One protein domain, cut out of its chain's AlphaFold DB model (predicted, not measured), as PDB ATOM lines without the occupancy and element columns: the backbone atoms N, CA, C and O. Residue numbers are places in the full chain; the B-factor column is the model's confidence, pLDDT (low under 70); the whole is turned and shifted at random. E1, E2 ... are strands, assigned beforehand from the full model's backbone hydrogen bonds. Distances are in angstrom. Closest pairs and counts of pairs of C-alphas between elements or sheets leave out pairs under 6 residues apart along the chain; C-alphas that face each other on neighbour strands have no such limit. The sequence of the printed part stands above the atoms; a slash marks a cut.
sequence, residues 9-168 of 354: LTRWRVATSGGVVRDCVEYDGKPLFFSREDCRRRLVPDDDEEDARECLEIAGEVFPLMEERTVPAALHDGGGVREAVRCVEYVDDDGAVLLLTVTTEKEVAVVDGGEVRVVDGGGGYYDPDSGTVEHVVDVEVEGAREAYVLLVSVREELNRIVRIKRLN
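AT A GLANCE: This is residues 9 to 168 of the 354 residues of the protein "Os08g0541700 protein" of Oryza sativa subsp. japonica (UniProt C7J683). Two lobes of strands are joined by the long strand E5, which runs from one into the other. The smaller lobe holds E1, E2, E3 and E4; in the larger, E6 to E9 and E10 to E13 make a sandwich only partly face to face, their strands crossed. The 160 printed residues hold no named helix and 13 strands, E1 to E13 in that order, an all-strand class: a branched, mixed sheet E1 to E9 and an antiparallel sheet E10 E11 E12 E13. The whole is compact, with a radius of gyration of the C-alphas of 16.3 A and spans of 45 by 43 by 31 A.

HOW THE PARTS SIT: Begin with E1, residues 9 to 15, E2, residues 21 to 27, and E3, residues 30 to 34: they form a meander, each strand the antiparallel neighbour of the one before. Look for N 12 and O 24, 2.9 A apart, and N 32 and O 25, 2.8 A. Next find E4, residues 54 to 58, and E5, residues 61 to 73, a hairpin with N 63 and O 56 at 2.8 A. On the same side of E5 as E4 lies E6, residues 83 to 91, with N 71 and O 85 at 2.8 A; on the other side lies E1, parallel, with N 11 and O 66 at 2.8 A. E6 bends by 50 degrees at residue 86. E7, residues 97 to 102, E8, residues 108 to 112, and E9, residues 115 to 118, complete the meander E4 to E9; N 88 and O 100, N 101 and O 109, and N 110 and O 117 are each 2.8 A apart. The third meander is E10, residues 125 to 127, E11, residues 132 to 139, E12, residues 148 to 155, and E13, residues 160 to 166; find N 127 and O 132 at 2.7 A, N 135 and O 152 at 2.8 A, and N 153 and O 163 at 2.9 A. The two sheets form a sandwich, two sheets face to face, with strands at 74 degrees. The closest C-alphas of E1 and E13, Leu 9 and Arg 163, are 4.6 A apart; E3 and E13 are apart.

IN THESE COORDINATES: Find C-alpha 9, where E1 begins, at (23.955, -41.257, 20.503). E5 runs 35.2 A from C-alpha 61 at (25.194, -50.570, 12.814) to C-alpha 73. E6 spans 23.3 A and E12 22.6 A. E13 ends at C-alpha 166, (13.252, -39.543, 16.037).

THE WHOLE: The farthest C-alphas, Gly 60 and Gly 79, are 49.4 A apart. The printed part has no cut. E3 to E4 is a long link; its residues 45 to 50 stand free. Mean pLDDT of the printed part is 75.7; residues 41 to 52, 120 to 130 and 140 to 148 are among those under 70.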
ATOM      1  N   LEU A   9      23.302 -41.067  19.208       92.19
ATOM      2  CA  LEU A   9      23.955 -41.257  20.503       92.19
ATOM      3  C   LEU A   9      24.594 -39.952  20.963       92.19
ATOM      4  O   LEU A   9      25.266 -39.276  20.184       92.19
ATOM      5  N   THR A  10      24.423 -39.613  22.234       94.00
ATOM      6  CA  THR A  10      25.094 -38.452  22.817       94.00
ATOM      7  C   THR A  10      26.555 -38.796  23.063       94.00
ATOM      8  O   THR A  10      26.860 -39.710  23.829       94.00
ATOM      9  N   ARG A  11      27.469 -38.048  22.444       92.56
ATOM     10  CA  ARG A  11      28.898 -38.100  22.738       92.56
ATOM     11  C   ARG A  11      29.213 -37.205  23.929       92.56
ATOM     12  O   ARG A  11      28.817 -36.041  23.977       92.56
ATOM     13  N   TRP A  12      30.010 -37.722  24.860       89.62
ATOM     14  CA  TRP A  12      30.624 -36.908  25.902       89.62
ATOM     15  C   TRP A  12      32.060 -37.313  26.188       89.62
ATOM     16  O   TRP A  12      32.521 -38.395  25.826       89.62
ATOM     17  N   ARG A  13      32.781 -36.409  26.849       87.25
ATOM     18  CA  ARG A  13      34.196 -36.577  27.167       87.25
ATOM     19  C   ARG A  13      34.382 -36.979  28.615       87.25
ATOM     20  O   ARG A  13      33.860 -36.331  29.519       87.25
ATOM     21  N   VAL A  14      35.191 -38.008  28.831       82.31
ATOM     22  CA  VAL A  14      35.568 -38.478  30.166       82.31
ATOM     23  C   VAL A  14      37.075 -38.366  30.324       82.31
ATOM     24  O   VAL A  14      37.849 -38.880  29.512       82.31
ATOM     25  N   ALA A  15      37.500 -37.692  31.392       79.00
ATOM     26  CA  ALA A  15      38.890 -37.702  31.818       79.00
ATOM     27  C   ALA A  15      39.201 -39.061  32.455       79.00
ATOM     28  O   ALA A  15      38.615 -39.439  33.469       79.00
ATOM     29  N   THR A  16      40.114 -39.813  31.850       70.12
ATOM     30  CA  THR A  16      40.602 -41.065  32.435       70.12
ATOM     31  C   THR A  16      41.663 -40.782  33.500       70.12
ATOM     32  O   THR A  16      42.278 -39.716  33.518       70.12
ATOM     33  N   SER A  17      41.922 -41.751  34.381       69.06
ATOM     34  CA  SER A  17      42.899 -41.640  35.479       69.06
ATOM     35  C   SER A  17      44.333 -41.309  35.032       69.06
ATOM     36  O   SER A  17      45.140 -40.880  35.851       69.06
ATOM     37  N   GLY A  18      44.649 -41.459  33.741       69.31
ATOM     38  CA  GLY A  18      45.923 -41.056  33.138       69.31
ATOM     39  C   GLY A  18      45.946 -39.641  32.545       69.31
ATOM     40  O   GLY A  18      46.884 -39.320  31.824       69.31
ATOM     41  N   GLY A  19      44.913 -38.818  32.761       72.19
ATOM     42  CA  GLY A  19      44.793 -37.475  32.170       72.19
ATOM     43  C   GLY A  19      44.411 -37.467  30.684       72.19
ATOM     44  O   GLY A  19      44.267 -36.403  30.088       72.19
ATOM     45  N   VAL A  20      44.219 -38.643  30.081       72.81
ATOM     46  CA  VAL A  20      43.754 -38.782  28.698       72.81
ATOM     47  C   VAL A  20      42.245 -38.580  28.672       72.81
ATOM     48  O   VAL A  20      41.506 -39.309  29.339       72.81
ATOM     49  N   VAL A  21      41.790 -37.604  27.894       79.44
ATOM     50  CA  VAL A  21      40.370 -37.394  27.614       79.44
ATOM     51  C   VAL A  21      39.965 -38.335  26.487       79.44
ATOM     52  O   VAL A  21      40.587 -38.322  25.426       79.44
ATOM     53  N   ARG A  22      38.951 -39.169  26.725       83.19
ATOM     54  CA  ARG A  22      38.358 -40.031  25.696       83.19
ATOM     55  C   ARG A  22      36.926 -39.618  25.424       83.19
ATOM     56  O   ARG A  22      36.222 -39.209  26.350       83.19
ATOM     57  N   ASP A  23      36.526 -39.755  24.168       89.81
ATOM     58  CA  ASP A  23      35.127 -39.674  23.791       89.81
ATOM     59  C   ASP A  23      34.437 -40.983  24.186       89.81
ATOM     60  O   ASP A  23      35.032 -42.068  24.164       89.81
ATOM     61  N   CYS A  24      33.185 -40.868  24.596       90.69
ATOM     62  CA  CYS A  24      32.350 -42.009  24.896       90.69
ATOM     63  C   CYS A  24      30.887 -41.736  24.579       90.69
ATOM     64  O   CYS A  24      30.441 -40.590  24.528       90.69
ATOM     65  N   VAL A  25      30.180 -42.831  24.336       92.38
ATOM     66  CA  VAL A  25      28.732 -42.903  24.163       92.38
ATOM     67  C   VAL A  25      28.200 -43.986  25.086       92.38
ATOM     68  O   VAL A  25      28.954 -44.839  25.562       92.38
ATOM     69  N   GLU A  26      26.895 -43.985  25.301       89.44
ATOM     70  CA  GLU A  26      26.226 -45.091  25.962       89.44
ATOM     71  C   GLU A  26      25.615 -46.033  24.937       89.44
ATOM     72  O   GLU A  26      24.951 -45.597  23.998       89.44
ATOM     73  N   TYR A  27      25.829 -47.328  25.126       84.06
ATOM     74  CA  TYR A  27      25.253 -48.357  24.274       84.06
ATOM     75  C   TYR A  27      24.973 -49.604  25.112       84.06
ATOM     76  O   TYR A  27      25.863 -50.086  25.814       84.06
ATOM     77  N   ASP A  28      23.729 -50.090  25.072       75.69
ATOM     78  CA  ASP A  28      23.248 -51.238  25.857       75.69
ATOM     79  C   ASP A  28      23.662 -51.181  27.340       75.69
ATOM     80  O   ASP A  28      24.249 -52.108  27.905       75.69
ATOM     81  N   GLY A  29      23.405 -50.027  27.959       74.12
ATOM     82  CA  GLY A  29      23.619 -49.809  29.387       74.12
ATOM     83  C   GLY A  29      25.074 -49.633  29.818       74.12
ATOM     84  O   GLY A  29      25.367 -49.621  31.014       74.12
ATOM     85  N   LYS A  30      26.011 -49.524  28.868       82.50
ATOM     86  CA  LYS A  30      27.446 -49.436  29.160       82.50
ATOM     87  C   LYS A  30      28.105 -48.267  28.431       82.50
ATOM     88  O   LYS A  30      27.769 -47.997  27.276       82.50
ATOM     89  N   PRO A  31      29.092 -47.605  29.061       87.25
ATOM     90  CA  PRO A  31      29.915 -46.628  28.372       87.25
ATOM     91  C   PRO A  31      30.852 -47.341  27.391       87.25
ATOM     92  O   PRO A  31      31.636 -48.214  27.775       87.25
ATOM     93  N   LEU A  32      30.797 -46.937  26.127       89.94
ATOM     94  CA  LEU A  32      31.753 -47.330  25.100       89.94
ATOM     95  C   LEU A  32      32.694 -46.163  24.832       89.94
ATOM     96  O   LEU A  32      32.263 -45.091  24.416       89.94
ATOM     97  N   PHE A  33      33.985 -46.382  25.074       89.69
ATOM     98  CA  PHE A  33      35.033 -45.401  24.814       89.69
ATOM     99  C   PHE A  33      35.608 -45.609  23.420       89.69
ATOM    100  O   PHE A  33      35.931 -46.737  23.051       89.69
ATOM    101  N   PHE A  34      35.802 -44.520  22.689       87.19
ATOM    102  CA  PHE A  34      36.369 -44.537  21.347       87.19
ATOM    103  C   PHE A  34      37.303 -43.344  21.142       87.19
ATOM    104  O   PHE A  34      37.334 -42.386  21.921       87.19
ATOM    105  N   SER A  35      38.131 -43.448  20.113       83.94
ATOM    106  CA  SER A  35      38.961 -42.359  19.625       83.94
ATOM    107  C   SER A  35      38.249 -41.638  18.488       83.94
ATOM    108  O   SER A  35      37.396 -42.197  17.803       83.94
ATOM    109  N   ARG A  36      38.638 -40.392  18.224       80.31
ATOM    110  CA  ARG A  36      38.070 -39.636  17.104       80.31
ATOM    111  C   ARG A  36      38.333 -40.289  15.739       80.31
ATOM    112  O   ARG A  36      37.583 -40.049  14.803       80.31
ATOM    113  N   GLU A  37      39.380 -41.105  15.634       81.06
ATOM    114  CA  GLU A  37      39.731 -41.854  14.421       81.06
ATOM    115  C   GLU A  37      38.745 -42.998  14.131       81.06
ATOM    116  O   GLU A  37      38.599 -43.398  12.978       81.06
ATOM    117  N   ASP A  38      38.026 -43.477  15.154       80.44
ATOM    118  CA  ASP A  38      36.977 -44.493  15.009       80.44
ATOM    119  C   ASP A  38      35.681 -43.902  14.416       80.44
ATOM    120  O   ASP A  38      34.831 -44.636  13.902       80.44
ATOM    121  N   CYS A  39      35.526 -42.572  14.454       81.25
ATOM    122  CA  CYS A  39      34.390 -41.882  13.857       81.25
ATOM    123  C   CYS A  39      34.537 -41.793  12.336       81.25
ATOM    124  O   CYS A  39      35.550 -41.336  11.803       81.25
ATOM    125  N   ARG A  40      33.465 -42.121  11.614       75.00
ATOM    126  CA  ARG A  40      33.370 -41.873  10.172       75.00
ATOM    127  C   ARG A  40      32.571 -40.599   9.931       75.00
ATOM    128  O   ARG A  40      31.471 -40.452  10.458       75.00
ATOM    129  N   ARG A  41      33.087 -39.693   9.095       63.12
ATOM    130  CA  ARG A  41      32.281 -38.592   8.546       63.12
ATOM    131  C   ARG A  41      31.424 -39.130   7.415       63.12
ATOM    132  O   ARG A  41      31.946 -39.746   6.485       63.12
ATOM    133  N   ARG A  42      30.118 -38.899   7.478       56.28
ATOM    134  CA  ARG A  42      29.235 -39.200   6.355       56.28
ATOM    135  C   ARG A  42      29.159 -37.972   5.451       56.28
ATOM    136  O   ARG A  42      28.632 -36.952   5.863       56.28
ATOM    137  N   LEU A  43      29.687 -38.083   4.234       44.62
ATOM    138  CA  LEU A  43      29.449 -37.103   3.173       44.62
ATOM    139  C   LEU A  43      27.989 -37.250   2.719       44.62
ATOM    140  O   LEU A  43      27.571 -38.352   2.345       44.62
ATOM    141  N   VAL A  44      27.206 -36.176   2.798       44.06
ATOM    142  CA  VAL A  44      25.945 -36.071   2.056       44.06
ATOM    143  C   VAL A  44      26.337 -35.960   0.578       44.06
ATOM    144  O   VAL A  44      27.151 -35.102   0.245       44.06
ATOM    145  N   PRO A  45      25.878 -36.852  -0.316       37.66
ATOM    146  CA  PRO A  45      26.157 -36.714  -1.733       37.66
ATOM    147  C   PRO A  45      25.140 -35.731  -2.315       37.66
ATOM    148  O   PRO A  45      24.141 -36.177  -2.857       37.66
ATOM    149  N   ASP A  46      25.364 -34.438  -2.090       40.50
ATOM    150  CA  ASP A  46      24.889 -33.309  -2.901       40.50
ATOM    151  C   ASP A  46      25.569 -32.037  -2.349       40.50
ATOM    152  O   ASP A  46      25.208 -31.554  -1.285       40.50
ATOM    153  N   ASP A  47      26.640 -31.616  -3.033       39.81
ATOM    154  CA  ASP A  47      27.335 -30.312  -3.133       39.81
ATOM    155  C   ASP A  47      27.389 -29.253  -1.998       39.81
ATOM    156  O   ASP A  47      27.985 -28.203  -2.234       39.81
ATOM    157  N   ASP A  48      26.946 -29.508  -0.768       42.75
ATOM    158  CA  ASP A  48      27.173 -28.609   0.374       42.75
ATOM    159  C   ASP A  48      28.023 -29.311   1.454       42.75
ATOM    160  O   ASP A  48      27.581 -30.210   2.170       42.75
ATOM    161  N   GLU A  49      29.293 -28.903   1.582       46.25
ATOM    162  CA  GLU A  49      30.271 -29.420   2.561       46.25
ATOM    163  C   GLU A  49      29.883 -29.174   4.043       46.25
ATOM    164  O   GLU A  49      30.632 -29.565   4.943       46.25
ATOM    165  N   GLU A  50      28.736 -28.549   4.328       47.31
ATOM    166  CA  GLU A  50      28.373 -28.064   5.669       47.31
ATOM    167  C   GLU A  50      27.707 -29.107   6.594       47.31
ATOM    168  O   GLU A  50      27.749 -28.919   7.807       47.31
ATOM    169  N   ASP A  51      27.208 -30.249   6.090       51.09
ATOM    170  CA  ASP A  51      26.376 -31.188   6.882       51.09
ATOM    171  C   ASP A  51      26.980 -32.595   7.118       51.09
ATOM    172  O   ASP A  51      26.298 -33.625   7.197       51.09
ATOM    173  N   ALA A  52      28.304 -32.684   7.266       59.03
ATOM    174  CA  ALA A  52      28.977 -33.948   7.576       59.03
ATOM    175  C   ALA A  52      28.854 -34.332   9.068       59.03
ATOM    176  O   ALA A  52      29.790 -34.131   9.848       59.03
ATOM    177  N   ARG A  53      27.730 -34.939   9.480       71.00
ATOM    178  CA  ARG A  53      27.579 -35.487  10.847       71.00
ATOM    179  C   ARG A  53      28.593 -36.616  11.102       71.00
ATOM    180  O   ARG A  53      28.776 -37.512  10.268       71.00
ATOM    181  N   GLU A  54      29.274 -36.567  12.253       84.62
ATOM    182  CA  GLU A  54      30.159 -37.648  12.710       84.62
ATOM    183  C   GLU A  54      29.302 -38.848  13.151       84.62
ATOM    184  O   GLU A  54      28.319 -38.694  13.875       84.62
ATOM    185  N   CYS A  55      29.667 -40.052  12.710       85.31
ATOM    186  CA  CYS A  55      28.975 -41.290  13.061       85.31
ATOM    187  C   CYS A  55      29.941 -42.310  13.667       85.31
ATOM    188  O   CYS A  55      31.113 -42.369  13.285       85.31
ATOM    189  N   LEU A  56      29.415 -43.178  14.527       88.69
ATOM    190  CA  LEU A  56      30.127 -44.312  15.111       88.69
ATOM    191  C   LEU A  56      29.500 -45.628  14.639       88.69
ATOM    192  O   LEU A  56      28.278 -45.769  14.636       88.69
ATOM    193  N   GLU A  57      30.325 -46.590  14.225       86.38
ATOM    194  CA  GLU A  57      29.862 -47.941  13.890       86.38
ATOM    195  C   GLU A  57      29.999 -48.856  15.113       86.38
ATOM    196  O   GLU A  57      31.099 -49.046  15.629       86.38
ATOM    197  N   ILE A  58      28.889 -49.429  15.573       83.19
ATOM    198  CA  ILE A  58      28.834 -50.337  16.722       83.19
ATOM    199  C   ILE A  58      28.101 -51.598  16.269       83.19
ATOM    200  O   ILE A  58      26.987 -51.522  15.764       83.19
ATOM    201  N   ALA A  59      28.741 -52.761  16.415       81.06
ATOM    202  CA  ALA A  59      28.169 -54.058  16.031       81.06
ATOM    203  C   ALA A  59      27.648 -54.137  14.572       81.06
ATOM    204  O   ALA A  59      26.732 -54.899  14.277       81.06
ATOM    205  N   GLY A  60      28.250 -53.375  13.651       75.88
ATOM    206  CA  GLY A  60      27.843 -53.316  12.240       75.88
ATOM    207  C   GLY A  60      26.692 -52.345  11.944       75.88
ATOM    208  O   GLY A  60      26.295 -52.207  10.787       75.88
ATOM    209  N   GLU A  61      26.175 -51.646  12.957       75.25
ATOM    210  CA  GLU A  61      25.194 -50.570  12.814       75.25
ATOM    211  C   GLU A  61      25.865 -49.199  12.942       75.25
ATOM    212  O   GLU A  61      26.814 -49.026  13.701       75.25
ATOM    213  N   VAL A  62      25.380 -48.208  12.190       79.81
ATOM    214  CA  VAL A  62      25.952 -46.852  12.157       79.81
ATOM    215  C   VAL A  62      25.039 -45.882  12.896       79.81
ATOM    216  O   VAL A  62      23.896 -45.676  12.488       79.81
ATOM    217  N   PHE A  63      25.586 -45.233  13.921       83.69
ATOM    218  CA  PHE A  63      24.888 -44.295  14.793       83.69
ATOM    219  C   PHE A  63      25.416 -42.872  14.584       83.69
ATOM    220  O   PHE A  63      26.619 -42.651  14.752       83.69
ATOM    221  N   PRO A  64      24.565 -41.898  14.223       87.56
ATOM    222  CA  PRO A  64      24.939 -40.489  14.269       87.56
ATOM    223  C   PRO A  64      25.261 -40.054  15.703       87.56
ATOM    224  O   PRO A  64      24.613 -40.507  16.650       87.56
ATOM    225  N   LEU A  65      26.253 -39.179  15.854       89.44
ATOM    226  CA  LEU A  65      26.648 -38.622  17.143       89.44
ATOM    227  C   LEU A  65      26.073 -37.215  17.328       89.44
ATOM    228  O   LEU A  65      26.139 -36.389  16.418       89.44
ATOM    229  N   MET A  66      25.552 -36.950  18.523       91.31
ATOM    230  CA  MET A  66      25.145 -35.622  18.987       91.31
ATOM    231  C   MET A  66      26.142 -35.116  20.024       91.31
ATOM    232  O   MET A  66      26.643 -35.896  20.837       91.31
ATOM    233  N   GLU A  67      26.394 -33.810  20.039       87.19
ATOM    234  CA  GLU A  67      27.267 -33.200  21.040       87.19
ATOM    235  C   GLU A  67      26.494 -32.785  22.291       87.19
ATOM    236  O   GLU A  67      25.423 -32.176  22.218       87.19
ATOM    237  N   GLU A  68      27.098 -33.044  23.450       89.56
ATOM    238  CA  GLU A  68      26.741 -32.343  24.677       89.56
ATOM    239  C   GLU A  68      27.416 -30.963  24.708       89.56
ATOM    240  O   GLU A  68      28.628 -30.832  24.518       89.56
ATOM    241  N   ARG A  69      26.637 -29.929  25.024       87.75
ATOM    242  CA  ARG A  69      27.118 -28.560  25.214       87.75
ATOM    243  C   ARG A  69      26.518 -27.933  26.461       87.75
ATOM    244  O   ARG A  69      25.386 -28.213  26.836       87.75
ATOM    245  N   THR A  70      27.260 -27.031  27.086       88.81
ATOM    246  CA  THR A  70      26.769 -26.278  28.243       88.81
ATOM    247  C   THR A  70      26.251 -24.922  27.785       88.81
ATOM    248  O   THR A  70      26.992 -24.157  27.167       88.81
ATOM    249  N   VAL A  71      24.994 -24.613  28.098       86.31
ATOM    250  CA  VAL A  71      24.315 -23.373  27.700       86.31
ATOM    251  C   VAL A  71      23.875 -22.615  28.953       86.31
ATOM    252  O   VAL A  71      23.362 -23.236  29.881       86.31
ATOM    253  N   PRO A  72      24.064 -21.286  29.023       84.88
ATOM    254  CA  PRO A  72      23.507 -20.486  30.105       84.88
ATOM    255  C   PRO A  72      21.983 -20.375  29.944       84.88
ATOM    256  O   PRO A  72      21.518 -19.794  28.963       84.88
ATOM    257  N   ALA A  73      21.218 -20.883  30.910       80.19
ATOM    258  CA  ALA A  73      19.759 -20.869  30.885       80.19
ATOM    259  C   ALA A  73      19.146 -20.433  32.227       80.19
ATOM    260  O   ALA A  73      19.714 -20.656  33.296       80.19
ATOM    261  N   ALA A  74      17.994 -19.773  32.167       74.50
ATOM    262  CA  ALA A  74      17.164 -19.435  33.311       74.50
ATOM    263  C   ALA A  74      16.244 -20.622  33.621       74.50
ATOM    264  O   ALA A  74      15.450 -21.037  32.779       74.50
ATOM    265  N   LEU A  75      16.374 -21.174  34.827       60.69
ATOM    266  CA  LEU A  75      15.578 -22.316  35.292       60.69
ATOM    267  C   LEU A  75      14.207 -21.900  35.859       60.69
ATOM    268  O   LEU A  75      13.358 -22.758  36.077       60.69
ATOM    269  N   HIS A  76      13.979 -20.598  36.092       57.28
ATOM    270  CA  HIS A  76      12.751 -20.062  36.683       57.28
ATOM    271  C   HIS A  76      12.323 -18.728  36.053       57.28
ATOM    272  O   HIS A  76      13.163 -17.856  35.800       57.28
ATOM    273  N   ASP A  77      11.006 -18.544  35.908       51.97
ATOM    274  CA  ASP A  77      10.354 -17.276  35.554       51.97
ATOM    275  C   ASP A  77      10.512 -16.262  36.694       51.97
ATOM    276  O   ASP A  77       9.638 -16.068  37.538       51.97
ATOM    277  N   GLY A  78      11.682 -15.629  36.770       48.84
ATOM    278  CA  GLY A  78      11.939 -14.614  37.783       48.84
ATOM    279  C   GLY A  78      13.411 -14.390  38.087       48.84
ATOM    280  O   GLY A  78      13.910 -14.837  39.112       48.84
ATOM    281  N   GLY A  79      14.074 -13.589  37.251       50.78
ATOM    282  CA  GLY A  79      15.256 -12.830  37.666       50.78
ATOM    283  C   GLY A  79      16.620 -13.444  37.344       50.78
ATOM    284  O   GLY A  79      17.263 -14.028  38.205       50.78
ATOM    285  N   GLY A  80      17.117 -13.152  36.138       56.34
ATOM    286  CA  GLY A  80      18.502 -12.740  35.836       56.34
ATOM    287  C   GLY A  80      19.674 -13.714  36.033       56.34
ATOM    288  O   GLY A  80      20.691 -13.542  35.358       56.34
ATOM    289  N   VAL A  81      19.586 -14.711  36.913       58.66
ATOM    290  CA  VAL A  81      20.675 -15.665  37.153       58.66
ATOM    291  C   VAL A  81      20.543 -16.810  36.158       58.66
ATOM    292  O   VAL A  81      19.643 -17.637  36.252       58.66
ATOM    293  N   ARG A  82      21.434 -16.821  35.163       70.19
ATOM    294  CA  ARG A  82      21.546 -17.910  34.190       70.19
ATOM    295  C   ARG A  82      22.499 -18.963  34.734       70.19
ATOM    296  O   ARG A  82      23.671 -18.665  34.969       70.19
ATOM    297  N   GLU A  83      22.006 -20.179  34.910       80.12
ATOM    298  CA  GLU A  83      22.818 -21.328  35.292       80.12
ATOM    299  C   GLU A  83      23.331 -22.069  34.060       80.12
ATOM    300  O   GLU A  83      22.757 -22.015  32.974       80.12
ATOM    301  N   ALA A  84      24.458 -22.749  34.223       84.25
ATOM    302  CA  ALA A  84      25.055 -23.566  33.184       84.25
ATOM    303  C   ALA A  84      24.308 -24.905  33.083       84.25
ATOM    304  O   ALA A  84      24.508 -25.793  33.911       84.25
ATOM    305  N   VAL A  85      23.472 -25.059  32.057       87.88
ATOM    306  CA  VAL A  85      22.661 -26.258  31.819       87.88
ATOM    307  C   VAL A  85      23.294 -27.109  30.717       87.88
ATOM    308  O   VAL A  85      23.698 -26.595  29.672       87.88
ATOM    309  N   ARG A  86      23.405 -28.422  30.945       90.75
ATOM    310  CA  ARG A  86      23.907 -29.369  29.936       90.75
ATOM    311  C   ARG A  86      22.797 -29.699  28.951       90.75
ATOM    312  O   ARG A  86      21.787 -30.270  29.337       90.75
ATOM    313  N   CYS A  87      23.023 -29.366  27.693       92.06
ATOM    314  CA  CYS A  87      22.098 -29.600  26.601       92.06
ATOM    315  C   CYS A  87      22.705 -30.584  25.603       92.06
ATOM    316  O   CYS A  87      23.914 -30.570  25.369       92.06
ATOM    317  N   VAL A  88      21.860 -31.382  24.968       93.38
ATOM    318  CA  VAL A  88      22.201 -32.161  23.780       93.38
ATOM    319  C   VAL A  88      21.620 -31.456  22.569       93.38
ATOM    320  O   VAL A  88      20.454 -31.060  22.571       93.38
ATOM    321  N   GLU A  89      22.458 -31.266  21.556       90.00
ATOM    322  CA  GLU A  89      22.056 -30.650  20.299       90.00
ATOM    323  C   GLU A  89      21.474 -31.704  19.359       90.00
ATOM    324  O   GLU A  89      22.192 -32.555  18.832       90.00
ATOM    325  N   TYR A  90      20.161 -31.649  19.165       86.31
ATOM    326  CA  TYR A  90      19.458 -32.460  18.189       86.31
ATOM    327  C   TYR A  90      19.198 -31.615  16.942       86.31
ATOM    328  O   TYR A  90      18.512 -30.598  17.009       86.31
ATOM    329  N   VAL A  91      19.747 -32.035  15.804       79.56
ATOM    330  CA  VAL A  91      19.556 -31.343  14.524       79.56
ATOM    331  C   VAL A  91      18.574 -32.138  13.672       79.56
ATOM    332  O   VAL A  91      18.811 -33.315  13.374       79.56
ATOM    333  N   ASP A  92      17.479 -31.497  13.279       70.44
ATOM    334  CA  ASP A  92      16.469 -32.082  12.398       70.44
ATOM    335  C   ASP A  92      16.910 -32.075  10.918       70.44
ATOM    336  O   ASP A  92      17.999 -31.609  10.579       70.44
ATOM    337  N   ASP A  93      16.075 -32.626  10.038       62.34
ATOM    338  CA  ASP A  93      16.314 -32.755   8.595       62.34
ATOM    339  C   ASP A  93      16.402 -31.401   7.884       62.34
ATOM    340  O   ASP A  93      17.170 -31.251   6.940       62.34
ATOM    341  N   ASP A  94      15.637 -30.413   8.355       62.69
ATOM    342  CA  ASP A  94      15.642 -29.048   7.817       62.69
ATOM    343  C   ASP A  94      16.804 -28.202   8.388       62.69
ATOM    344  O   ASP A  94      16.831 -26.982   8.228       62.69
ATOM    345  N   GLY A  95      17.735 -28.827   9.124       69.06
ATOM    346  CA  GLY A  95      18.825 -28.143   9.825       69.06
ATOM    347  C   GLY A  95      18.380 -27.403  11.093       69.06
ATOM    348  O   GLY A  95      19.189 -26.736  11.738       69.06
ATOM    349  N   ALA A  96      17.103 -27.517  11.476       74.00
ATOM    350  CA  ALA A  96      16.583 -26.916  12.696       74.00
ATOM    351  C   ALA A  96      17.250 -27.543  13.926       74.00
ATOM    352  O   ALA A  96      17.292 -28.765  14.075       74.00
ATOM    353  N   VAL A  97      17.760 -26.693  14.814       81.44
ATOM    354  CA  VAL A  97      18.485 -27.117  16.011       81.44
ATOM    355  C   VAL A  97      17.567 -27.048  17.221       81.44
ATOM    356  O   VAL A  97      17.080 -25.978  17.579       81.44
ATOM    357  N   LEU A  98      17.384 -28.186  17.884       86.25
ATOM    358  CA  LEU A  98      16.692 -28.308  19.158       86.25
ATOM    359  C   LEU A  98      17.703 -28.606  20.266       86.25
ATOM    360  O   LEU A  98      18.539 -29.503  20.143       86.25
ATOM    361  N   LEU A  99      17.614 -27.874  21.373       90.81
ATOM    362  CA  LEU A  99      18.442 -28.113  22.551       90.81
ATOM    363  C   LEU A  99      17.613 -28.798  23.614       90.81
ATOM    364  O   LEU A  99      16.692 -28.195  24.156       90.81
ATOM    365  N   LEU A 100      17.964 -30.037  23.923       92.62
ATOM    366  CA  LEU A 100      17.271 -30.826  24.932       92.62
ATOM    367  C   LEU A 100      18.118 -30.928  26.195       92.62
ATOM    368  O   LEU A 100      19.325 -31.145  26.126       92.62
ATOM    369  N   THR A 101      17.484 -30.798  27.351       92.81
ATOM    370  CA  THR A 101      18.096 -30.953  28.675       92.81
ATOM    371  C   THR A 101      17.219 -31.827  29.567       92.81
ATOM    372  O   THR A 101      16.061 -32.088  29.251       92.81
ATOM    373  N   VAL A 102      17.772 -32.257  30.700       91.69
ATOM    374  CA  VAL A 102      17.030 -32.908  31.787       91.69
ATOM    375  C   VAL A 102      16.988 -31.962  32.978       91.69
ATOM    376  O   VAL A 102      18.037 -31.479  33.423       91.69
ATOM    377  N   THR A 103      15.793 -31.674  33.485       87.62
ATOM    378  CA  THR A 103      15.593 -30.818  34.659       87.62
ATOM    379  C   THR A 103      16.099 -31.503  35.933       87.62
ATOM    380  O   THR A 103      16.459 -32.682  35.952       87.62
ATOM    381  N   THR A 104      16.147 -30.767  37.042       82.94
ATOM    382  CA  THR A 104      16.445 -31.349  38.361       82.94
ATOM    383  C   THR A 104      15.384 -32.350  38.814       82.94
ATOM    384  O   THR A 104      15.696 -33.253  39.587       82.94
ATOM    385  N   GLU A 105      14.161 -32.202  38.303       82.19
ATOM    386  CA  GLU A 105      13.009 -33.071  38.563       82.19
ATOM    387  C   GLU A 105      12.961 -34.287  37.624       82.19
ATOM    388  O   GLU A 105      12.009 -35.054  37.676       82.19
ATOM    389  N   LYS A 106      14.022 -34.513  36.832       84.12
ATOM    390  CA  LYS A 106      14.170 -35.651  35.905       84.12
ATOM    391  C   LYS A 106      13.240 -35.617  34.697       84.12
ATOM    392  O   LYS A 106      13.056 -36.627  34.036       84.12
ATOM    393  N   GLU A 107      12.738 -34.443  34.345       85.06
ATOM    394  CA  GLU A 107      11.905 -34.262  33.160       85.06
ATOM    395  C   GLU A 107      12.745 -33.796  31.973       85.06
ATOM    396  O   GLU A 107      13.741 -33.082  32.135       85.06
ATOM    397  N   VAL A 108      12.328 -34.157  30.761       88.69
ATOM    398  CA  VAL A 108      12.957 -33.636  29.546       88.69
ATOM    399  C   VAL A 108      12.395 -32.255  29.222       88.69
ATOM    400  O   VAL A 108      11.184 -32.027  29.226       88.69
ATOM    401  N   ALA A 109      13.295 -31.321  28.925       89.19
ATOM    402  CA  ALA A 109      12.975 -29.937  28.617       89.19
ATOM    403  C   ALA A 109      13.720 -29.446  27.371       89.19
ATOM    404  O   ALA A 109      14.819 -29.909  27.061       89.19
ATOM    405  N   VAL A 110      13.134 -28.471  26.682       88.81
ATOM    406  CA  VAL A 110      13.765 -27.722  25.593       88.81
ATOM    407  C   VAL A 110      14.368 -26.434  26.141       88.81
ATOM    408  O   VAL A 110      13.765 -25.770  26.984       88.81
ATOM    409  N   VAL A 111      15.555 -26.073  25.649       88.56
ATOM    410  CA  VAL A 111      16.201 -24.788  25.930       88.56
ATOM    411  C   VAL A 111      16.123 -23.890  24.704       88.56
ATOM    412  O   VAL A 111      16.755 -24.168  23.687       88.56
ATOM    413  N   ASP A 112      15.393 -22.785  24.810       84.00
ATOM    414  CA  ASP A 112      15.216 -21.820  23.721       84.00
ATOM    415  C   ASP A 112      15.403 -20.391  24.234       84.00
ATOM    416  O   ASP A 112      14.900 -20.038  25.294       84.00
ATOM    417  N   GLY A 113      16.211 -19.580  23.548       79.19
ATOM    418  CA  GLY A 113      16.550 -18.223  24.005       79.19
ATOM    419  C   GLY A 113      17.252 -18.147  25.375       79.19
ATOM    420  O   GLY A 113      17.458 -17.054  25.909       79.19
ATOM    421  N   GLY A 114      17.656 -19.292  25.940       78.88
ATOM    422  CA  GLY A 114      18.139 -19.408  27.316       78.88
ATOM    423  C   GLY A 114      17.028 -19.606  28.352       78.88
ATOM    424  O   GLY A 114      17.296 -19.430  29.533       78.88
ATOM    425  N   GLU A 115      15.812 -19.963  27.952       83.56
ATOM    426  CA  GLU A 115      14.720 -20.381  28.834       83.56
ATOM    427  C   GLU A 115      14.523 -21.893  28.746       83.56
ATOM    428  O   GLU A 115      14.664 -22.477  27.671       83.56
ATOM    429  N   VAL A 116      14.216 -22.529  29.879       84.69
ATOM    430  CA  VAL A 116      13.978 -23.975  29.971       84.69
ATOM    431  C   VAL A 116      12.473 -24.234  30.024       84.69
ATOM    432  O   VAL A 116      11.801 -23.769  30.941       84.69
ATOM    433  N   ARG A 117      11.944 -24.994  29.063       84.75
ATOM    434  CA  ARG A 117      10.525 -25.374  28.988       84.75
ATOM    435  C   ARG A 117      10.383 -26.890  29.013       84.75
ATOM    436  O   ARG A 117      10.933 -27.561  28.145       84.75
ATOM    437  N   VAL A 118       9.671 -27.430  30.000       82.88
ATOM    438  CA  VAL A 118       9.402 -28.875  30.099       82.88
ATOM    439  C   VAL A 118       8.529 -29.314  28.924       82.88
ATOM    440  O   VAL A 118       7.543 -28.654  28.604       82.88
ATOM    441  N   VAL A 119       8.923 -30.409  28.276       77.31
ATOM    442  CA  VAL A 119       8.252 -30.968  27.089       77.31
ATOM    443  C   VAL A 119       7.880 -32.445  27.254       77.31
ATOM    444  O   VAL A 119       7.304 -33.035  26.343       77.31
ATOM    445  N   ASP A 120       8.192 -33.051  28.402       66.75
ATOM    446  CA  ASP A 120       7.705 -34.388  28.743       66.75
ATOM    447  C   ASP A 120       6.182 -34.363  28.954       66.75
ATOM    448  O   ASP A 120       5.639 -33.547  29.704       66.75
ATOM    449  N   GLY A 121       5.492 -35.242  28.224       53.66
ATOM    450  CA  GLY A 121       4.046 -35.251  28.101       53.66
ATOM    451  C   GLY A 121       3.293 -36.214  29.026       53.66
ATOM    452  O   GLY A 121       2.059 -36.221  28.996       53.66
ATOM    453  N   GLY A 122       3.976 -37.034  29.820       52.09
ATOM    454  CA  GLY A 122       3.283 -38.087  30.577       52.09
ATOM    455  C   GLY A 122       4.146 -38.914  31.523       52.09
ATOM    456  O   GLY A 122       3.652 -39.900  32.067       52.09
ATOM    457  N   GLY A 123       5.401 -38.513  31.741       55.44
ATOM    458  CA  GLY A 123       6.354 -39.233  32.575       55.44
ATOM    459  C   GLY A 123       7.160 -40.257  31.776       55.44
ATOM    460  O   GLY A 123       6.690 -40.836  30.796       55.44
ATOM    461  N   GLY A 124       8.404 -40.469  32.202       61.38
ATOM    462  CA  GLY A 124       9.304 -41.445  31.600       61.38
ATOM    463  C   GLY A 124       9.144 -42.853  32.184       61.38
ATOM    464  O   GLY A 124       8.750 -43.028  33.338       61.38
ATOM    465  N   TYR A 125       9.476 -43.876  31.395       66.25
ATOM    466  CA  TYR A 125       9.507 -45.274  31.843       66.25
ATOM    467  C   TYR A 125      10.945 -45.765  32.028       66.25
ATOM    468  O   TYR A 125      11.777 -45.580  31.148       66.25
ATOM    469  N   TYR A 126      11.234 -46.427  33.147       69.81
ATOM    470  CA  TYR A 126      12.552 -47.005  33.416       69.81
ATOM    471  C   TYR A 126      12.782 -48.302  32.624       69.81
ATOM    472  O   TYR A 126      12.148 -49.313  32.910       69.81
ATOM    473  N   ASP A 127      13.725 -48.283  31.683       64.81
ATOM    474  CA  ASP A 127      14.296 -49.449  31.007       64.81
ATOM    475  C   ASP A 127      15.386 -50.074  31.905       64.81
ATOM    476  O   ASP A 127      16.468 -49.498  32.050       64.81
ATOM    477  N   PRO A 128      15.155 -51.250  32.520       52.81
ATOM    478  CA  PRO A 128      16.125 -51.891  33.409       52.81
ATOM    479  C   PRO A 128      17.328 -52.505  32.677       52.81
ATOM    480  O   PRO A 128      18.345 -52.775  33.319       52.81
ATOM    481  N   ASP A 129      17.233 -52.751  31.366       54.44
ATOM    482  CA  ASP A 129      18.304 -53.389  30.590       54.44
ATOM    483  C   ASP A 129      19.384 -52.375  30.210       54.44
ATOM    484  O   ASP A 129      20.584 -52.652  30.315       54.44
ATOM    485  N   SER A 130      18.969 -51.179  29.800       67.69
ATOM    486  CA  SER A 130      19.878 -50.047  29.678       67.69
ATOM    487  C   SER A 130      20.161 -49.426  31.048       67.69
ATOM    488  O   SER A 130      21.277 -48.978  31.283       67.69
ATOM    489  N   GLY A 131      19.199 -49.402  31.968       74.94
ATOM    490  CA  GLY A 131      19.198 -48.573  33.174       74.94
ATOM    491  C   GLY A 131      18.885 -47.096  32.892       74.94
ATOM    492  O   GLY A 131      19.351 -46.235  33.638       74.94
ATOM    493  N   THR A 132      18.182 -46.793  31.798       82.50
ATOM    494  CA  THR A 132      17.743 -45.437  31.422       82.50
ATOM    495  C   THR A 132      16.252 -45.256  31.667       82.50
ATOM    496  O   THR A 132      15.510 -46.221  31.746       82.50
ATOM    497  N   VAL A 133      15.798 -44.015  31.778       81.44
ATOM    498  CA  VAL A 133      14.388 -43.645  31.703       81.44
ATOM    499  C   VAL A 133      14.099 -43.113  30.305       81.44
ATOM    500  O   VAL A 133      14.768 -42.204  29.821       81.44
ATOM    501  N   GLU A 134      13.126 -43.708  29.632       79.19
ATOM    502  CA  GLU A 134      12.695 -43.346  28.289       79.19
ATOM    503  C   GLU A 134      11.541 -42.345  28.365       79.19
ATOM    504  O   GLU A 134      10.466 -42.666  28.872       79.19
ATOM    505  N   HIS A 135      11.757 -41.141  27.836       79.81
ATOM    506  CA  HIS A 135      10.755 -40.082  27.751       79.81
ATOM    507  C   HIS A 135      10.265 -39.923  26.315       79.81
ATOM    508  O   HIS A 135      11.057 -39.923  25.367       79.81
ATOM    509  N   VAL A 136       8.958 -39.738  26.155       74.06
ATOM    510  CA  VAL A 136       8.340 -39.411  24.870       74.06
ATOM    511  C   VAL A 136       8.078 -37.911  24.839       74.06
ATOM    512  O   VAL A 136       7.346 -37.385  25.673       74.06
ATOM    513  N   VAL A 137       8.706 -37.230  23.885       75.69
ATOM    514  CA  VAL A 137       8.720 -35.769  23.800       75.69
ATOM    515  C   VAL A 137       8.107 -35.314  22.489       75.69
ATOM    516  O   VAL A 137       8.624 -35.640  21.416       75.69
ATOM    517  N   ASP A 138       7.048 -34.518  22.585       71.00
ATOM    518  CA  ASP A 138       6.436 -33.847  21.443       71.00
ATOM    519  C   ASP A 138       7.183 -32.540  21.162       71.00
ATOM    520  O   ASP A 138       7.329 -31.679  22.030       71.00
ATOM    521  N   VAL A 139       7.685 -32.392  19.937       71.56
ATOM    522  CA  VAL A 139       8.440 -31.215  19.514       71.56
ATOM    523  C   VAL A 139       7.600 -30.396  18.543       71.56
ATOM    524  O   VAL A 139       7.425 -30.761  17.379       71.56
ATOM    525  N   GLU A 140       7.125 -29.248  19.028       61.31
ATOM    526  CA  GLU A 140       6.531 -28.180  18.225       61.31
ATOM    527  C   GLU A 140       7.537 -27.026  18.118       61.31
ATOM    528  O   GLU A 140       7.626 -26.170  18.995       61.31
ATOM    529  N   VAL A 141       8.358 -27.012  17.065       54.00
ATOM    530  CA  VAL A 141       9.286 -25.894  16.828       54.00
ATOM    531  C   VAL A 141       8.538 -24.779  16.101       54.00
ATOM    532  O   VAL A 141       7.995 -24.982  15.015       54.00
ATOM    533  N   GLU A 142       8.529 -23.580  16.683       44.16
ATOM    534  CA  GLU A 142       7.936 -22.388  16.076       44.16
ATOM    535  C   GLU A 142       8.656 -22.079  14.746       44.16
ATOM    536  O   GLU A 142       9.836 -21.736  14.718       44.16
ATOM    537  N   GLY A 143       7.965 -22.272  13.617       41.84
ATOM    538  CA  GLY A 143       8.538 -22.119  12.273       41.84
ATOM    539  C   GLY A 143       9.045 -23.408  11.613       41.84
ATOM    540  O   GLY A 143       9.333 -23.379  10.415       41.84
ATOM    541  N   ALA A 144       9.085 -24.543  12.322       44.88
ATOM    542  CA  ALA A 144       9.227 -25.846  11.673       44.88
ATOM    543  C   ALA A 144       7.921 -26.225  10.962       44.88
ATOM    544  O   ALA A 144       6.817 -25.931  11.424       44.88
ATOM    545  N   ARG A 145       8.040 -26.872   9.801       42.84
ATOM    546  CA  ARG A 145       6.887 -27.259   8.973       42.84
ATOM    547  C   ARG A 145       6.081 -28.430   9.541       42.84
ATOM    548  O   ARG A 145       4.938 -28.604   9.120       42.84
ATOM    549  N   GLU A 146       6.661 -29.235  10.433       52.53
ATOM    550  CA  GLU A 146       6.065 -30.471  10.952       52.53
ATOM    551  C   GLU A 146       6.369 -30.626  12.457       52.53
ATOM    552  O   GLU A 146       7.514 -30.469  12.877       52.53
ATOM    553  N   ALA A 147       5.346 -30.951  13.258       59.81
ATOM    554  CA  ALA A 147       5.527 -31.457  14.619       59.81
ATOM    555  C   ALA A 147       6.049 -32.901  14.550       59.81
ATOM    556  O   ALA A 147       5.637 -33.664  13.674       59.81
ATOM    557  N   TYR A 148       6.960 -33.289  15.441       67.00
ATOM    558  CA  TYR A 148       7.481 -34.657  15.486       67.00
ATOM    559  C   TYR A 148       7.734 -35.121  16.915       67.00
ATOM    560  O   TYR A 148       7.905 -34.317  17.825       67.00
ATOM    561  N   VAL A 149       7.784 -36.442  17.094       73.12
ATOM    562  CA  VAL A 149       7.984 -37.061  18.407       73.12
ATOM    563  C   VAL A 149       9.393 -37.625  18.524       73.12
ATOM    564  O   VAL A 149       9.905 -38.280  17.605       73.12
ATOM    565  N   LEU A 150      10.017 -37.393  19.670       80.62
ATOM    566  CA  LEU A 150      11.312 -37.942  20.041       80.62
ATOM    567  C   LEU A 150      11.145 -38.956  21.173       80.62
ATOM    568  O   LEU A 150      10.446 -38.702  22.148       80.62
ATOM    569  N   LEU A 151      11.837 -40.087  21.054       80.12
ATOM    570  CA  LEU A 151      12.138 -40.948  22.194       80.12
ATOM    571  C   LEU A 151      13.496 -40.526  22.752       80.12
ATOM    572  O   LEU A 151      14.505 -40.610  22.040       80.12
ATOM    573  N   VAL A 152      13.512 -40.057  23.993       88.88
ATOM    574  CA  VAL A 152      14.690 -39.519  24.675       88.88
ATOM    575  C   VAL A 152      15.052 -40.440  25.834       88.88
ATOM    576  O   VAL A 152      14.334 -40.510  26.825       88.88
ATOM    577  N   SER A 153      16.186 -41.126  25.715       88.12
ATOM    578  CA  SER A 153      16.713 -42.006  26.758       88.12
ATOM    579  C   SER A 153      17.576 -41.198  27.728       88.12
ATOM    580  O   SER A 153      18.554 -40.555  27.320       88.12
ATOM    581  N   VAL A 154      17.238 -41.241  29.015       90.88
ATOM    582  CA  VAL A 154      17.876 -40.469  30.084       90.88
ATOM    583  C   VAL A 154      18.524 -41.393  31.108       90.88
ATOM    584  O   VAL A 154      17.889 -42.247  31.707       90.88
ATOM    585  N   ARG A 155      19.807 -41.176  31.375       89.62
ATOM    586  CA  ARG A 155      20.528 -41.785  32.492       89.62
ATOM    587  C   ARG A 155      20.324 -40.923  33.736       89.62
ATOM    588  O   ARG A 155      21.019 -39.913  33.912       89.62
ATOM    589  N   GLU A 156      19.344 -41.264  34.567       84.88
ATOM    590  CA  GLU A 156      18.905 -40.420  35.687       84.88
ATOM    591  C   GLU A 156      20.012 -40.137  36.708       84.88
ATOM    592  O   GLU A 156      20.144 -38.996  37.168       84.88
ATOM    593  N   GLU A 157      20.845 -41.133  37.021       84.75
ATOM    594  CA  GLU A 157      21.956 -41.023  37.970       84.75
ATOM    595  C   GLU A 157      23.040 -40.050  37.493       84.75
ATOM    596  O   GLU A 157      23.741 -39.446  38.306       84.75
ATOM    597  N   LEU A 158      23.148 -39.847  36.176       85.75
ATOM    598  CA  LEU A 158      24.054 -38.872  35.573       85.75
ATOM    599  C   LEU A 158      23.353 -37.563  35.197       85.75
ATOM    600  O   LEU A 158      24.045 -36.606  34.840       85.75
ATOM    601  N   ASN A 159      22.020 -37.507  35.275       87.94
ATOM    602  CA  ASN A 159      21.174 -36.439  34.742       87.94
ATOM    603  C   ASN A 159      21.549 -36.082  33.294       87.94
ATOM    604  O   ASN A 159      21.968 -34.952  33.009       87.94
ATOM    605  N   ARG A 160      21.542 -37.094  32.418       90.44
ATOM    606  CA  ARG A 160      22.137 -37.017  31.080       90.44
ATOM    607  C   ARG A 160      21.260 -37.698  30.040       90.44
ATOM    608  O   ARG A 160      20.896 -38.855  30.213       90.44
ATOM    609  N   ILE A 161      21.004 -37.006  28.934       94.19
ATOM    610  CA  ILE A 161      20.427 -37.612  27.731       94.19
ATOM    611  C   ILE A 161      21.530 -38.396  27.034       94.19
ATOM    612  O   ILE A 161      22.565 -37.832  26.678       94.19
ATOM    613  N   VAL A 162      21.317 -39.688  26.834       93.12
ATOM    614  CA  VAL A 162      22.329 -40.595  26.267       93.12
ATOM    615  C   VAL A 162      22.008 -41.008  24.838       93.12
ATOM    616  O   VAL A 162      22.909 -41.348  24.070       93.12
ATOM    617  N   ARG A 163      20.729 -40.947  24.467       90.50
ATOM    618  CA  ARG A 163      20.239 -41.349  23.156       90.50
ATOM    619  C   ARG A 163      18.960 -40.595  22.824       90.50
ATOM    620  O   ARG A 163      18.095 -40.422  23.675       90.50
ATOM    621  N   ILE A 164      18.843 -40.181  21.569       90.19
ATOM    622  CA  ILE A 164      17.620 -39.602  21.018       90.19
ATOM    623  C   ILE A 164      17.285 -40.366  19.750       90.19
ATOM    624  O   ILE A 164      18.130 -40.570  18.878       90.19
ATOM    625  N   LYS A 165      16.039 -40.801  19.630       84.38
ATOM    626  CA  LYS A 165      15.529 -41.410  18.410       84.38
ATOM    627  C   LYS A 165      14.335 -40.607  17.933       84.38
ATOM    628  O   LYS A 165      13.320 -40.547  18.622       84.38
ATOM    629  N   ARG A 166      14.433 -40.060  16.719       78.31
ATOM    630  CA  ARG A 166      13.252 -39.543  16.037       78.31
ATOM    631  C   ARG A 166      12.312 -40.695  15.761       78.31
ATOM    632  O   ARG A 166      12.695 -41.697  15.145       78.31
ATOM    633  N   LEU A 167      11.088 -40.559  16.232       67.81
ATOM    634  CA  LEU A 167      10.037 -41.496  15.910       67.81
ATOM    635  C   LEU A 167       9.410 -41.046  14.599       67.81
ATOM    636  O   LEU A 167       9.268 -39.858  14.311       67.81
ATOM    637  N   ASN A 168       9.155 -42.014  13.730       48.41
ATOM    638  CA  ASN A 168       8.796 -41.712  12.363       48.41
ATOM    639  C   ASN A 168       7.421 -41.037  12.263       48.41
ATOM    640  O   ASN A 168       6.408 -41.684  12.500       48.41
TER     641      ASN A 168